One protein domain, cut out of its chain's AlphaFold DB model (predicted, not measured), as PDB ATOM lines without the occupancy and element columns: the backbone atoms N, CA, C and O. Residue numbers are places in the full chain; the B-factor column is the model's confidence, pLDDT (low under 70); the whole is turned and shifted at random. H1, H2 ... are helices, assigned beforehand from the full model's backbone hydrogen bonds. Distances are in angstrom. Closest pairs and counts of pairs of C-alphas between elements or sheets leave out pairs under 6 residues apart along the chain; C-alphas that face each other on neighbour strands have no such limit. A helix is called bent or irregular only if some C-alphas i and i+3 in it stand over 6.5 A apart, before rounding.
ATOM      1  N   GLU A   4      30.607  30.394  -8.589       94.62
ATOM      2  CA  GLU A   4      31.037  29.144  -7.953       94.62
ATOM      3  C   GLU A   4      31.803  29.368  -6.649       94.62
ATOM      4  O   GLU A   4      31.584  28.645  -5.677       94.62
ATOM      5  N   GLN A   5      32.707  30.354  -6.622       95.31
ATOM      6  CA  GLN A   5      33.445  30.710  -5.410       95.31
ATOM      7  C   GLN A   5      32.481  31.166  -4.315       95.31
ATOM      8  O   GLN A   5      32.591  30.699  -3.189       95.31
ATOM      9  N   TYR A   6      31.503  32.003  -4.669       95.62
ATOM     10  CA  TYR A   6      30.475  32.468  -3.744       95.62
ATOM     11  C   TYR A   6      29.609  31.320  -3.199       95.62
ATOM     12  O   TYR A   6      29.425  31.189  -1.991       95.62
ATOM     13  N   CYS A   7      29.114  30.426  -4.058       95.81
ATOM     14  CA  CYS A   7      28.302  29.296  -3.600       95.81
ATOM     15  C   CYS A   7      29.080  28.382  -2.640       95.81
ATOM     16  O   CYS A   7      28.522  27.918  -1.650       95.81
ATOM     17  N   LYS A   8      30.377  28.160  -2.899       95.56
ATOM     18  CA  LYS A   8      31.253  27.354  -2.031       95.56
ATOM     19  C   LYS A   8      31.529  28.008  -0.676       95.56
ATOM     20  O   LYS A   8      31.779  27.283   0.282       95.56
ATOM     21  N   THR A   9      31.495  29.340  -0.578       94.25
ATOM     22  CA  THR A   9      31.588  30.032   0.719       94.25
ATOM     23  C   THR A   9      30.282  29.965   1.507       94.25
ATOM     24  O   THR A   9      30.330  29.903   2.729       94.25
ATOM     25  N   MET A  10      29.137  29.931   0.819       92.88
ATOM     26  CA  MET A  10      27.809  29.843   1.442       92.88
ATOM     27  C   MET A  10      27.491  28.433   1.956       92.88
ATOM     28  O   MET A  10      26.835  28.255   2.977       92.88
ATOM     29  N   THR A  11      27.915  27.390   1.238       92.50
ATOM     30  CA  THR A  11      27.612  26.009   1.628       92.50
ATOM     31  C   THR A  11      28.584  25.001   1.020       92.50
ATOM     32  O   THR A  11      29.055  25.159  -0.103       92.50
ATOM     33  N   GLY A  12      28.839  23.905   1.741       93.62
ATOM     34  CA  GLY A  12      29.565  22.740   1.220       93.62
ATOM     35  C   GLY A  12      28.677  21.731   0.477       93.62
ATOM     36  O   GLY A  12      29.173  20.734  -0.044       93.62
ATOM     37  N   ASN A  13      27.356  21.943   0.436       95.44
ATOM     38  CA  ASN A  13      26.423  20.994  -0.166       95.44
ATOM     39  C   ASN A  13      26.357  21.160  -1.695       95.44
ATOM     40  O   ASN A  13      25.763  22.110  -2.200       95.44
ATOM     41  N   ALA A  14      26.881  20.183  -2.440       95.50
ATOM     42  CA  ALA A  14      26.914  20.204  -3.906       95.50
ATOM     43  C   ALA A  14      25.533  20.369  -4.573       95.50
ATOM     44  O   ALA A  14      25.402  21.094  -5.559       95.50
ATOM     45  N   LYS A  15      24.478  19.745  -4.030       95.44
ATOM     46  CA  LYS A  15      23.114  19.882  -4.572       95.44
ATOM     47  C   LYS A  15      22.599  21.311  -4.407       95.44
ATOM     48  O   LYS A  15      21.921  21.821  -5.296       95.44
ATOM     49  N   MET A  16      22.912  21.944  -3.280       94.38
ATOM     50  CA  MET A  16      22.529  23.326  -3.008       94.38
ATOM     51  C   MET A  16      23.343  24.304  -3.859       94.38
ATOM     52  O   MET A  16      22.745  25.173  -4.480       94.38
ATOM     53  N   ILE A  17      24.655  24.083  -4.005       96.75
ATOM     54  CA  ILE A  17      25.516  24.845  -4.924       96.75
ATOM     55  C   ILE A  17      24.936  24.835  -6.343       96.75
ATOM     56  O   ILE A  17      24.785  25.896  -6.942       96.75
ATOM     57  N   ASN A  18      24.548  23.668  -6.867       96.94
ATOM     58  CA  ASN A  18      23.967  23.576  -8.209       96.94
ATOM     59  C   ASN A  18      22.665  24.381  -8.333       96.94
ATOM     60  O   ASN A  18      22.488  25.102  -9.310       96.94
ATOM     61  N   LYS A  19      21.776  24.315  -7.333       96.62
ATOM     62  CA  LYS A  19      20.550  25.131  -7.316       96.62
ATOM     63  C   LYS A  19      20.854  26.629  -7.293       96.62
ATOM     64  O   LYS A  19      20.236  27.380  -8.038       96.62
ATOM     65  N   MET A  20      21.814  27.054  -6.472       96.94
ATOM     66  CA  MET A  20      22.232  28.455  -6.402       96.94
ATOM     67  C   MET A  20      22.783  28.935  -7.748       96.94
ATOM     68  O   MET A  20      22.379  29.986  -8.230       96.94
ATOM     69  N   LEU A  21      23.644  28.140  -8.392       97.19
ATOM     70  CA  LEU A  21      24.196  28.465  -9.709       97.19
ATOM     71  C   LEU A  21      23.105  28.590 -10.779       97.19
ATOM     72  O   LEU A  21      23.164  29.519 -11.577       97.19
ATOM     73  N   MET A  22      22.086  27.724 -10.761       96.81
ATOM     74  CA  MET A  22      20.936  27.831 -11.672       96.81
ATOM     75  C   MET A  22      20.155  29.135 -11.475       96.81
ATOM     76  O   MET A  22      19.762  29.768 -12.452       96.81
ATOM     77  N   VAL A  23      19.941  29.556 -10.224       97.00
ATOM     78  CA  VAL A  23      19.303  30.852  -9.945       97.00
ATOM     79  C   VAL A  23      20.196  31.992 -10.421       97.00
ATOM     80  O   VAL A  23      19.710  32.907 -11.067       97.00
ATOM     81  N   MET A  24      21.501  31.946 -10.154       96.94
ATOM     82  CA  MET A  24      22.424  32.998 -10.585       96.94
ATOM     83  C   MET A  24      22.486  33.139 -12.113       96.94
ATOM     84  O   MET A  24      22.535  34.260 -12.613       96.94
ATOM     85  N   ASP A  25      22.441  32.025 -12.848       96.75
ATOM     86  CA  ASP A  25      22.454  32.005 -14.316       96.75
ATOM     87  C   ASP A  25      21.222  32.703 -14.920       96.75
ATOM     88  O   ASP A  25      21.357  33.513 -15.835       96.75
ATOM     89  N   LYS A  26      20.032  32.517 -14.319       96.62
ATOM     90  CA  LYS A  26      18.780  33.208 -14.702       96.62
ATOM     91  C   LYS A  26      18.925  34.736 -14.747       96.62
ATOM     92  O   LYS A  26      18.225  35.392 -15.518       96.62
ATOM     93  N   TYR A  27      19.800  35.309 -13.919       95.69
ATOM     94  CA  TYR A  27      19.996  36.757 -13.810       95.69
ATOM     95  C   TYR A  27      21.170  37.298 -14.639       95.69
ATOM     96  O   TYR A  27      21.331  38.519 -14.721       95.69
ATOM     97  N   GLY A  28      21.977  36.432 -15.263       93.62
ATOM     98  CA  GLY A  28      23.124  36.825 -16.080       93.62
ATOM     99  C   GLY A  28      24.087  37.764 -15.342       93.62
ATOM    100  O   GLY A  28      24.714  37.399 -14.345       93.62
ATOM    101  N   GLU A  29      24.205  39.000 -15.826       93.38
ATOM    102  CA  GLU A  29      25.083  40.020 -15.236       93.38
ATOM    103  C   GLU A  29      24.506  40.687 -13.973       93.38
ATOM    104  O   GLU A  29      25.249  41.314 -13.215       93.38
ATOM    105  N   ASN A  30      23.204  40.547 -13.696       94.56
ATOM    106  CA  ASN A  30      22.566  41.157 -12.527       94.56
ATOM    107  C   ASN A  30      22.845  40.345 -11.253       94.56
ATOM    108  O   ASN A  30      22.036  39.530 -10.811       94.56
ATOM    109  N   ARG A  31      23.991  40.617 -10.628       95.44
ATOM    110  CA  ARG A  31      24.452  39.959  -9.396       95.44
ATOM    111  C   ARG A  31      23.853  40.576  -8.134       95.44
ATOM    112  O   ARG A  31      24.577  41.031  -7.252       95.44
ATOM    113  N   TRP A  32      22.527  40.609  -8.038       95.94
ATOM    114  CA  TRP A  32      21.810  41.237  -6.918       95.94
ATOM    115  C   TRP A  32      22.153  40.641  -5.540       95.94
ATOM    116  O   TRP A  32      22.014  41.336  -4.539       95.94
ATOM    117  N   TRP A  33      22.643  39.399  -5.478       95.94
ATOM    118  CA  TRP A  33      23.121  38.747  -4.247       95.94
ATOM    119  C   TRP A  33      24.447  39.323  -3.715       95.94
ATOM    120  O   TRP A  33      24.881  38.961  -2.627       95.94
ATOM    121  N   LEU A  34      25.098  40.209  -4.478       95.12
ATOM    122  CA  LEU A  34      26.281  40.979  -4.072       95.12
ATOM    123  C   LEU A  34      25.967  42.469  -3.869       95.12
ATOM    124  O   LEU A  34      26.881  43.281  -3.786       95.12
ATOM    125  N   SER A  35      24.689  42.847  -3.876       94.12
ATOM    126  CA  SER A  35      24.261  44.237  -3.732       94.12
ATOM    127  C   SER A  35      24.481  44.741  -2.306       94.12
ATOM    128  O   SER A  35      24.019  44.107  -1.362       94.12
ATOM    129  N   ASP A  36      25.066  45.932  -2.161       93.25
ATOM    130  CA  ASP A  36      25.127  46.645  -0.875       93.25
ATOM    131  C   ASP A  36      23.757  47.224  -0.463       93.25
ATOM    132  O   ASP A  36      23.517  47.534   0.703       93.25
ATOM    133  N   ASP A  37      22.823  47.356  -1.414       94.56
ATOM    134  CA  ASP A  37      21.429  47.690  -1.118       94.56
ATOM    135  C   ASP A  37      20.668  46.442  -0.636       94.56
ATOM    136  O   ASP A  37      20.214  45.615  -1.436       94.56
ATOM    137  N   THR A  38      20.491  46.347   0.685       94.44
ATOM    138  CA  THR A  38      19.739  45.279   1.359       94.44
ATOM    139  C   THR A  38      18.301  45.150   0.856       94.44
ATOM    140  O   THR A  38      17.787  44.033   0.752       94.44
ATOM    141  N   LYS A  39      17.634  46.264   0.520       94.75
ATOM    142  CA  LYS A  39      16.242  46.247   0.045       94.75
ATOM    143  C   LYS A  39      16.163  45.644  -1.348       94.75
ATOM    144  O   LYS A  39      15.319  44.780  -1.579       94.75
ATOM    145  N   ARG A  40      17.074  46.036  -2.246       95.31
ATOM    146  CA  ARG A  40      17.208  45.424  -3.576       95.31
ATOM    147  C   ARG A  40      17.504  43.931  -3.465       95.31
ATOM    148  O   ARG A  40      16.838  43.128  -4.111       95.31
ATOM    149  N   MET A  41      18.474  43.561  -2.632       96.62
ATOM    150  CA  MET A  41      18.875  42.170  -2.428       96.62
ATOM    151  C   MET A  41      17.689  41.300  -1.981       96.62
ATOM    152  O   MET A  41      17.413  40.265  -2.586       96.62
ATOM    153  N   CYS A  42      16.923  41.755  -0.983       97.12
ATOM    154  CA  CYS A  42      15.764  41.017  -0.478       97.12
ATOM    155  C   CYS A  42      14.582  41.009  -1.456       97.12
ATOM    156  O   CYS A  42      13.878  40.006  -1.548       97.12
ATOM    157  N   TYR A  43      14.384  42.085  -2.224       97.12
ATOM    158  CA  TYR A  43      13.356  42.145  -3.264       97.12
ATOM    159  C   TYR A  43      13.561  41.072  -4.346       97.12
ATOM    160  O   TYR A  43      12.597  40.451  -4.799       97.12
ATOM    161  N   PHE A  44      14.809  40.823  -4.751       96.81
ATOM    162  CA  PHE A  44      15.121  39.735  -5.678       96.81
ATOM    163  C   PHE A  44      15.088  38.361  -4.997       96.81
ATOM    164  O   PHE A  44      14.514  37.435  -5.562       96.81
ATOM    165  N   GLN A  45      15.597  38.228  -3.767       96.88
ATOM    166  CA  GLN A  45      15.559  36.956  -3.032       96.88
ATOM    167  C   GLN A  45      14.130  36.427  -2.823       96.88
ATOM    168  O   GLN A  45      13.918  35.221  -2.895       96.88
ATOM    169  N   LEU A  46      13.145  37.308  -2.611       97.12
ATOM    170  CA  LEU A  46      11.729  36.939  -2.456       97.12
ATOM    171  C   LEU A  46      11.114  36.251  -3.688       97.12
ATOM    172  O   LEU A  46      10.057  35.634  -3.569       97.12
ATOM    173  N   GLN A  47      11.749  36.354  -4.857       95.50
ATOM    174  CA  GLN A  47      11.294  35.722  -6.100       95.50
ATOM    175  C   GLN A  47      11.865  34.314  -6.297       95.50
ATOM    176  O   GLN A  47      11.485  33.638  -7.252       95.50
ATOM    177  N   GLU A  48      12.784  33.883  -5.432       94.44
ATOM    178  CA  GLU A  48      13.551  32.655  -5.608       94.44
ATOM    179  C   GLU A  48      13.399  31.722  -4.409       94.44
ATOM    180  O   GLU A  48      13.562  32.122  -3.257       94.44
ATOM    181  N   ASP A  49      13.174  30.442  -4.692       88.50
ATOM    182  CA  ASP A  49      13.029  29.416  -3.652       88.50
ATOM    183  C   ASP A  49      14.374  29.008  -3.035       88.50
ATOM    184  O   ASP A  49      14.430  28.434  -1.948       88.50
ATOM    185  N   SER A  50      15.476  29.247  -3.751       92.31
ATOM    186  CA  SER A  50      16.821  28.967  -3.248       92.31
ATOM    187  C   SER A  50      17.433  30.242  -2.693       92.31
ATOM    188  O   SER A  50      17.572  31.240  -3.405       92.31
ATOM    189  N   LEU A  51      17.827  30.193  -1.423       94.25
ATOM    190  CA  LEU A  51      18.573  31.275  -0.799       94.25
ATOM    191  C   LEU A  51      19.931  31.424  -1.482       94.25
ATOM    192  O   LEU A  51      20.733  30.489  -1.508       94.25
ATOM    193  N   LEU A  52      20.167  32.606  -2.044       96.75
ATOM    194  CA  LEU A  52      21.492  33.048  -2.453       96.75
ATOM    195  C   LEU A  52      22.177  33.837  -1.343       96.75
ATOM    196  O   LEU A  52      23.387  33.950  -1.380       96.75
ATOM    197  N   ILE A  53      21.430  34.337  -0.362       96.31
ATOM    198  CA  ILE A  53      21.943  35.135   0.756       96.31
ATOM    199  C   ILE A  53      21.653  34.434   2.086       96.31
ATOM    200  O   ILE A  53      20.754  33.598   2.174       96.31
ATOM    201  N   GLU A  54      22.398  34.790   3.131       94.12
ATOM    202  CA  GLU A  54      22.220  34.198   4.458       94.12
ATOM    203  C   GLU A  54      20.819  34.458   5.020       94.12
ATOM    204  O   GLU A  54      20.283  35.563   4.899       94.12
ATOM    205  N   TRP A  55      20.239  33.452   5.681       94.44
ATOM    206  CA  TRP A  55      18.869  33.521   6.200       94.44
ATOM    207  C   TRP A  55      18.650  34.717   7.135       94.44
ATOM    208  O   TRP A  55      17.664  35.436   6.994       94.44
ATOM    209  N   GLU A  56      19.579  34.974   8.061       94.81
ATOM    210  CA  GLU A  56      19.449  36.095   9.001       94.81
ATOM    211  C   GLU A  56      19.459  37.455   8.289       94.81
ATOM    212  O   GLU A  56      18.709  38.361   8.662       94.81
ATOM    213  N   ALA A  57      20.283  37.592   7.244       94.94
ATOM    214  CA  ALA A  57      20.349  38.799   6.428       94.94
ATOM    215  C   ALA A  57      19.076  38.968   5.589       94.94
ATOM    216  O   ALA A  57      18.537  40.073   5.506       94.94
ATOM    217  N   PHE A  58      18.563  37.872   5.023       97.38
ATOM    218  CA  PHE A  58      17.306  37.863   4.288       97.38
ATOM    219  C   PHE A  58      16.131  38.267   5.173       97.38
ATOM    220  O   PHE A  58      15.395  39.188   4.831       97.38
ATOM    221  N   HIS A  59      15.975  37.622   6.330       97.62
ATOM    222  CA  HIS A  59      14.852  37.862   7.228       97.62
ATOM    223  C   HIS A  59      14.821  39.320   7.691       97.62
ATOM    224  O   HIS A  59      13.844  40.023   7.431       97.62
ATOM    225  N   ARG A  60      15.923  39.822   8.266       96.75
ATOM    226  CA  ARG A  60      16.020  41.226   8.705       96.75
ATOM    227  C   ARG A  60      15.865  42.209   7.545       96.75
ATOM    228  O   ARG A  60      15.269  43.273   7.700       96.75
ATOM    229  N   GLY A  61      16.406  41.871   6.378       96.94
ATOM    230  CA  GLY A  61      16.306  42.713   5.194       96.94
ATOM    231  C   GLY A  61      14.884  42.795   4.636       96.94
ATOM    232  O   GLY A  61      14.468  43.869   4.201       96.94
ATOM    233  N   VAL A  62      14.099  41.716   4.717       97.75
ATOM    234  CA  VAL A  62      12.669  41.731   4.381       97.75
ATOM    235  C   VAL A  62      11.883  42.573   5.385       97.75
ATOM    236  O   VAL A  62      11.068  43.387   4.961       97.75
ATOM    237  N   GLU A  63      12.160  42.481   6.686       97.69
ATOM    238  CA  GLU A  63      11.514  43.357   7.679       97.69
ATOM    239  C   GLU A  63      11.778  44.842   7.392       97.69
ATOM    240  O   GLU A  63      10.863  45.670   7.424       97.69
ATOM    241  N   LEU A  64      13.018  45.179   7.025       96.38
ATOM    242  CA  LEU A  64      13.402  46.529   6.614       96.38
ATOM    243  C   LEU A  64      12.713  46.972   5.314       96.38
ATOM    244  O   LEU A  64      12.352  48.143   5.166       96.38
ATOM    245  N   LEU A  65      12.570  46.058   4.354       96.56
ATOM    246  CA  LEU A  65      11.916  46.309   3.071       96.56
ATOM    247  C   LEU A  65      10.418  46.581   3.248       96.56
ATOM    248  O   LEU A  65       9.891  47.511   2.639       96.56
ATOM    249  N   LEU A  66       9.745  45.790   4.085       96.31
ATOM    250  CA  LEU A  66       8.304  45.889   4.321       96.31
ATOM    251  C   LEU A  66       7.947  46.962   5.361       96.31
ATOM    252  O   LEU A  66       6.843  47.511   5.337       96.31
ATOM    253  N   GLY A  67       8.892  47.315   6.238       96.06
ATOM    254  CA  GLY A  67       8.686  48.269   7.326       96.06
ATOM    255  C   GLY A  67       7.869  47.687   8.482       96.06
ATOM    256  O   GLY A  67       7.175  48.431   9.174       96.06
ATOM    257  N   ARG A  68       7.917  46.364   8.670       97.12
ATOM    258  CA  ARG A  68       7.232  45.637   9.745       97.12
ATOM    259  C   ARG A  68       8.017  44.392  10.134       97.12
ATOM    260  O   ARG A  68       8.811  43.887   9.348       97.12
ATOM    261  N   ARG A  69       7.727  43.870  11.322       97.19
ATOM    262  CA  ARG A  69       8.166  42.534  11.726       97.19
ATOM    263  C   ARG A  69       7.529  41.476  10.816       97.19
ATOM    264  O   ARG A  69       6.364  41.621  10.427       97.19
ATOM    265  N   VAL A  70       8.288  40.432  10.499       97.12
ATOM    266  CA  VAL A  70       7.843  39.298   9.679       97.12
ATOM    267  C   VAL A  70       8.127  38.020  10.448       97.12
ATOM    268  O   VAL A  70       9.248  37.787  10.888       97.12
ATOM    269  N   GLU A  71       7.120  37.184  10.637       96.81
ATOM    270  CA  GLU A  71       7.297  35.906  11.315       96.81
ATOM    271  C   GLU A  71       7.928  34.876  10.369       96.81
ATOM    272  O   GLU A  71       7.623  34.833   9.177       96.81
ATOM    273  N   THR A  72       8.769  33.980  10.898       95.12
ATOM    274  CA  THR A  72       9.453  32.937  10.106       95.12
ATOM    275  C   THR A  72       8.479  32.099   9.270       95.12
ATOM    276  O   THR A  72       8.799  31.699   8.154       95.12
ATOM    277  N   VAL A  73       7.264  31.862   9.781       94.88
ATOM    278  CA  VAL A  73       6.220  31.106   9.071       94.88
ATOM    279  C   VAL A  73       5.764  31.792   7.778       94.88
ATOM    280  O   VAL A  73       5.401  31.100   6.829       94.88
ATOM    281  N   GLU A  74       5.841  33.122   7.677       95.44
ATOM    282  CA  GLU A  74       5.456  33.862   6.466       95.44
ATOM    283  C   GLU A  74       6.392  33.553   5.285       95.44
ATOM    284  O   GLU A  74       5.971  33.574   4.129       95.44
ATOM    285  N   PHE A  75       7.643  33.167   5.556       93.81
ATOM    286  CA  PHE A  75       8.609  32.768   4.527       93.81
ATOM    287  C   PHE A  75       8.328  31.390   3.922       93.81
ATOM    288  O   PHE A  75       8.900  31.059   2.887       93.81
ATOM    289  N   SER A  76       7.403  30.608   4.493       89.81
ATOM    290  CA  SER A  76       6.863  29.426   3.803       89.81
ATOM    291  C   SER A  76       6.065  29.798   2.543       89.81
ATOM    292  O   SER A  76       5.853  28.958   1.671       89.81
ATOM    293  N   MET A  77       5.652  31.068   2.430       86.56
ATOM    294  CA  MET A  77       4.899  31.631   1.313       86.56
ATOM    295  C   MET A  77       5.529  32.946   0.832       86.56
ATOM    296  O   MET A  77       4.882  33.997   0.818       86.56
ATOM    297  N   THR A  78       6.785  32.888   0.377       90.75
ATOM    298  CA  THR A  78       7.551  34.047  -0.136       90.75
ATOM    299  C   THR A  78       6.786  34.885  -1.162       90.75
ATOM    300  O   THR A  78       6.922  36.105  -1.176       90.75
ATOM    301  N   LYS A  79       5.900  34.273  -1.959       91.19
ATOM    302  CA  LYS A  79       5.026  34.979  -2.907       91.19
ATOM    303  C   LYS A  79       4.166  36.066  -2.251       91.19
ATOM    304  O   LYS A  79       4.020  37.133  -2.834       91.19
ATOM    305  N   MET A  80       3.608  35.838  -1.059       93.00
ATOM    306  CA  MET A  80       2.805  36.863  -0.370       93.00
ATOM    307  C   MET A  80       3.668  38.044   0.077       93.00
ATOM    308  O   MET A  80       3.296  39.197  -0.137       93.00
ATOM    309  N   LEU A  81       4.849  37.751   0.623       96.25
ATOM    310  CA  LEU A  81       5.832  38.766   0.991       96.25
ATOM    311  C   LEU A  81       6.316  39.546  -0.242       96.25
ATOM    312  O   LEU A  81       6.503  40.759  -0.170       96.25
ATOM    313  N   PHE A  82       6.459  38.885  -1.395       96.56
ATOM    314  CA  PHE A  82       6.814  39.539  -2.653       96.56
ATOM    315  C   PHE A  82       5.722  40.493  -3.156       96.56
ATOM    316  O   PHE A  82       6.026  41.598  -3.605       96.56
ATOM    317  N   GLU A  83       4.446  40.111  -3.055       95.69
ATOM    318  CA  GLU A  83       3.328  40.993  -3.412       95.69
ATOM    319  C   GLU A  83       3.311  42.276  -2.570       95.69
ATOM    320  O   GLU A  83       3.132  43.367  -3.116       95.69
ATOM    321  N   GLU A  84       3.574  42.172  -1.266       95.12
ATOM    322  CA  GLU A  84       3.727  43.333  -0.385       95.12
ATOM    323  C   GLU A  84       4.963  44.164  -0.767       95.12
ATOM    324  O   GLU A  84       4.888  45.391  -0.903       95.12
ATOM    325  N   ALA A  85       6.090  43.495  -1.024       96.06
ATOM    326  CA  ALA A  85       7.340  44.136  -1.406       96.06
ATOM    327  C   ALA A  85       7.202  44.972  -2.685       96.06
ATOM    328  O   ALA A  85       7.753  46.067  -2.733       96.06
ATOM    329  N   LYS A  86       6.424  44.541  -3.688       94.88
ATOM    330  CA  LYS A  86       6.171  45.332  -4.912       94.88
ATOM    331  C   LYS A  86       5.546  46.701  -4.642       94.88
ATOM    332  O   LYS A  86       5.779  47.632  -5.406       94.88
ATOM    333  N   GLN A  87       4.761  46.841  -3.575       92.69
ATOM    334  CA  GLN A  87       4.134  48.119  -3.219       92.69
ATOM    335  C   GLN A  87       5.087  49.045  -2.451       92.69
ATOM    336  O   GLN A  87       4.908  50.264  -2.443       92.69
ATOM    337  N   LYS A  88       6.086  48.466  -1.775       89.25
ATOM    338  CA  LYS A  88       7.017  49.175  -0.885       89.25
ATOM    339  C   LYS A  88       8.356  49.477  -1.547       89.25
ATOM    340  O   LYS A  88       8.972  50.499  -1.242       89.25
ATOM    341  N   TYR A  89       8.805  48.600  -2.436       90.06
ATOM    342  CA  TYR A  89      10.078  48.718  -3.121       90.06
ATOM    343  C   TYR A  89      10.010  49.826  -4.169       90.06
ATOM    344  O   TYR A  89       9.275  49.741  -5.151       90.06
TER     345      TYR A  89
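This is residues 4 to 89 of the 92 residues of an uncharacterized protein of Paenibacillus lutimineralis (UniProt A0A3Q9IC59). The model is a small helical body in two parts: three helices, H3, H4 and H5, gathered with their centres in a triangle at one end, and a pair of helices, H1 and H2, set steeply to each other at the other end. Unnamed stretches, residues 27 to 37 and 46 to 54, lie between the pair and the group of three; no helix of the pair touches a helix of the group, and H5, the longest helix, has a sharp kink partway along. The printed part has 86 residues with five named helices, H1 to H5 in that order along the chain, and no named strand; the class is all helix. The whole is compact, with a radius of gyration of the C-alphas of 12.7 A, and the C-alphas span 34 by 26 by 19 A along their three main axes.

The longest helix by residues is H5, residues 72 to 88, with a kink of 87 degrees near residue 79. It is irregular: C-alphas 76 and 79 are 8.9 A apart, where about 5 A is the distance in a regular helix, and its line is a rough one. H4, residues 55 to 66, touches H5, and their closest C-alphas are those of Leu 66 and Ala 85, 6.1 A apart. The two run the same way at a tilt of 38 degrees, only just steep. H3, residues 38 to 45, touches H4, and the closest C-alphas of the two, those of Lys 39 and Leu 65, are 5.3 A apart. Their lines stand at 73 degrees, only just about perpendicular. H3 and H5 are close but not clearly touching, with the C-alphas of Tyr 43 and Ala 85 closest at 6.6 A; they run opposite ways at a steep tilt of 66 degrees. H1, residues 4 to 10, and H2, residues 14 to 26, touch, and H2 touches H1 with residues 17 to 21 alone. Their closest C-alphas, those of Cys 7 and Ile 17, are 5.4 A apart, and the two helices run opposite ways at a steep tilt of 58 degrees. H1 and H2 are each apart from H3, H4 and H5. Helix packing is mostly crossed: of the three touching pairs, 0 are at a shallow tilt. In H1, H2, H3 and H4 every O i to N i+4 pair is within hydrogen-bond range; in H5 it is 6 of 13, beside 11 of 14 O i to N i+3 pairs.

H5 runs 19.8 A from C-alpha 72 to C-alpha 88, which is at (7.017, 49.175, -0.885). H4 runs 16.4 A from C-alpha 55, at (18.869, 33.521, 6.200), to C-alpha 66. H3 runs 10.3 A from C-alpha 38 to C-alpha 45. H2 runs 18.8 A from C-alpha 14 to C-alpha 26. H1 runs 10.0 A from C-alpha 4, at (31.037, 29.144, -7.953), to C-alpha 10.

The two C-alphas farthest apart are those of Gly 12 and Gln 87, at 36.2 A, and the first and last printed C-alphas, those of Glu 4 and Tyr 89, are 29.1 A apart. The printed part has no cut. The link from H2 to H3, with 11 residues between them, is long; the link from H3 to H4, with 9, is short; the links from H1 to H2 and from H4 to H5 are tight, with 3 and 5 residues. The mean pLDDT of the printed part is 95.1, and no printed residue is under 70.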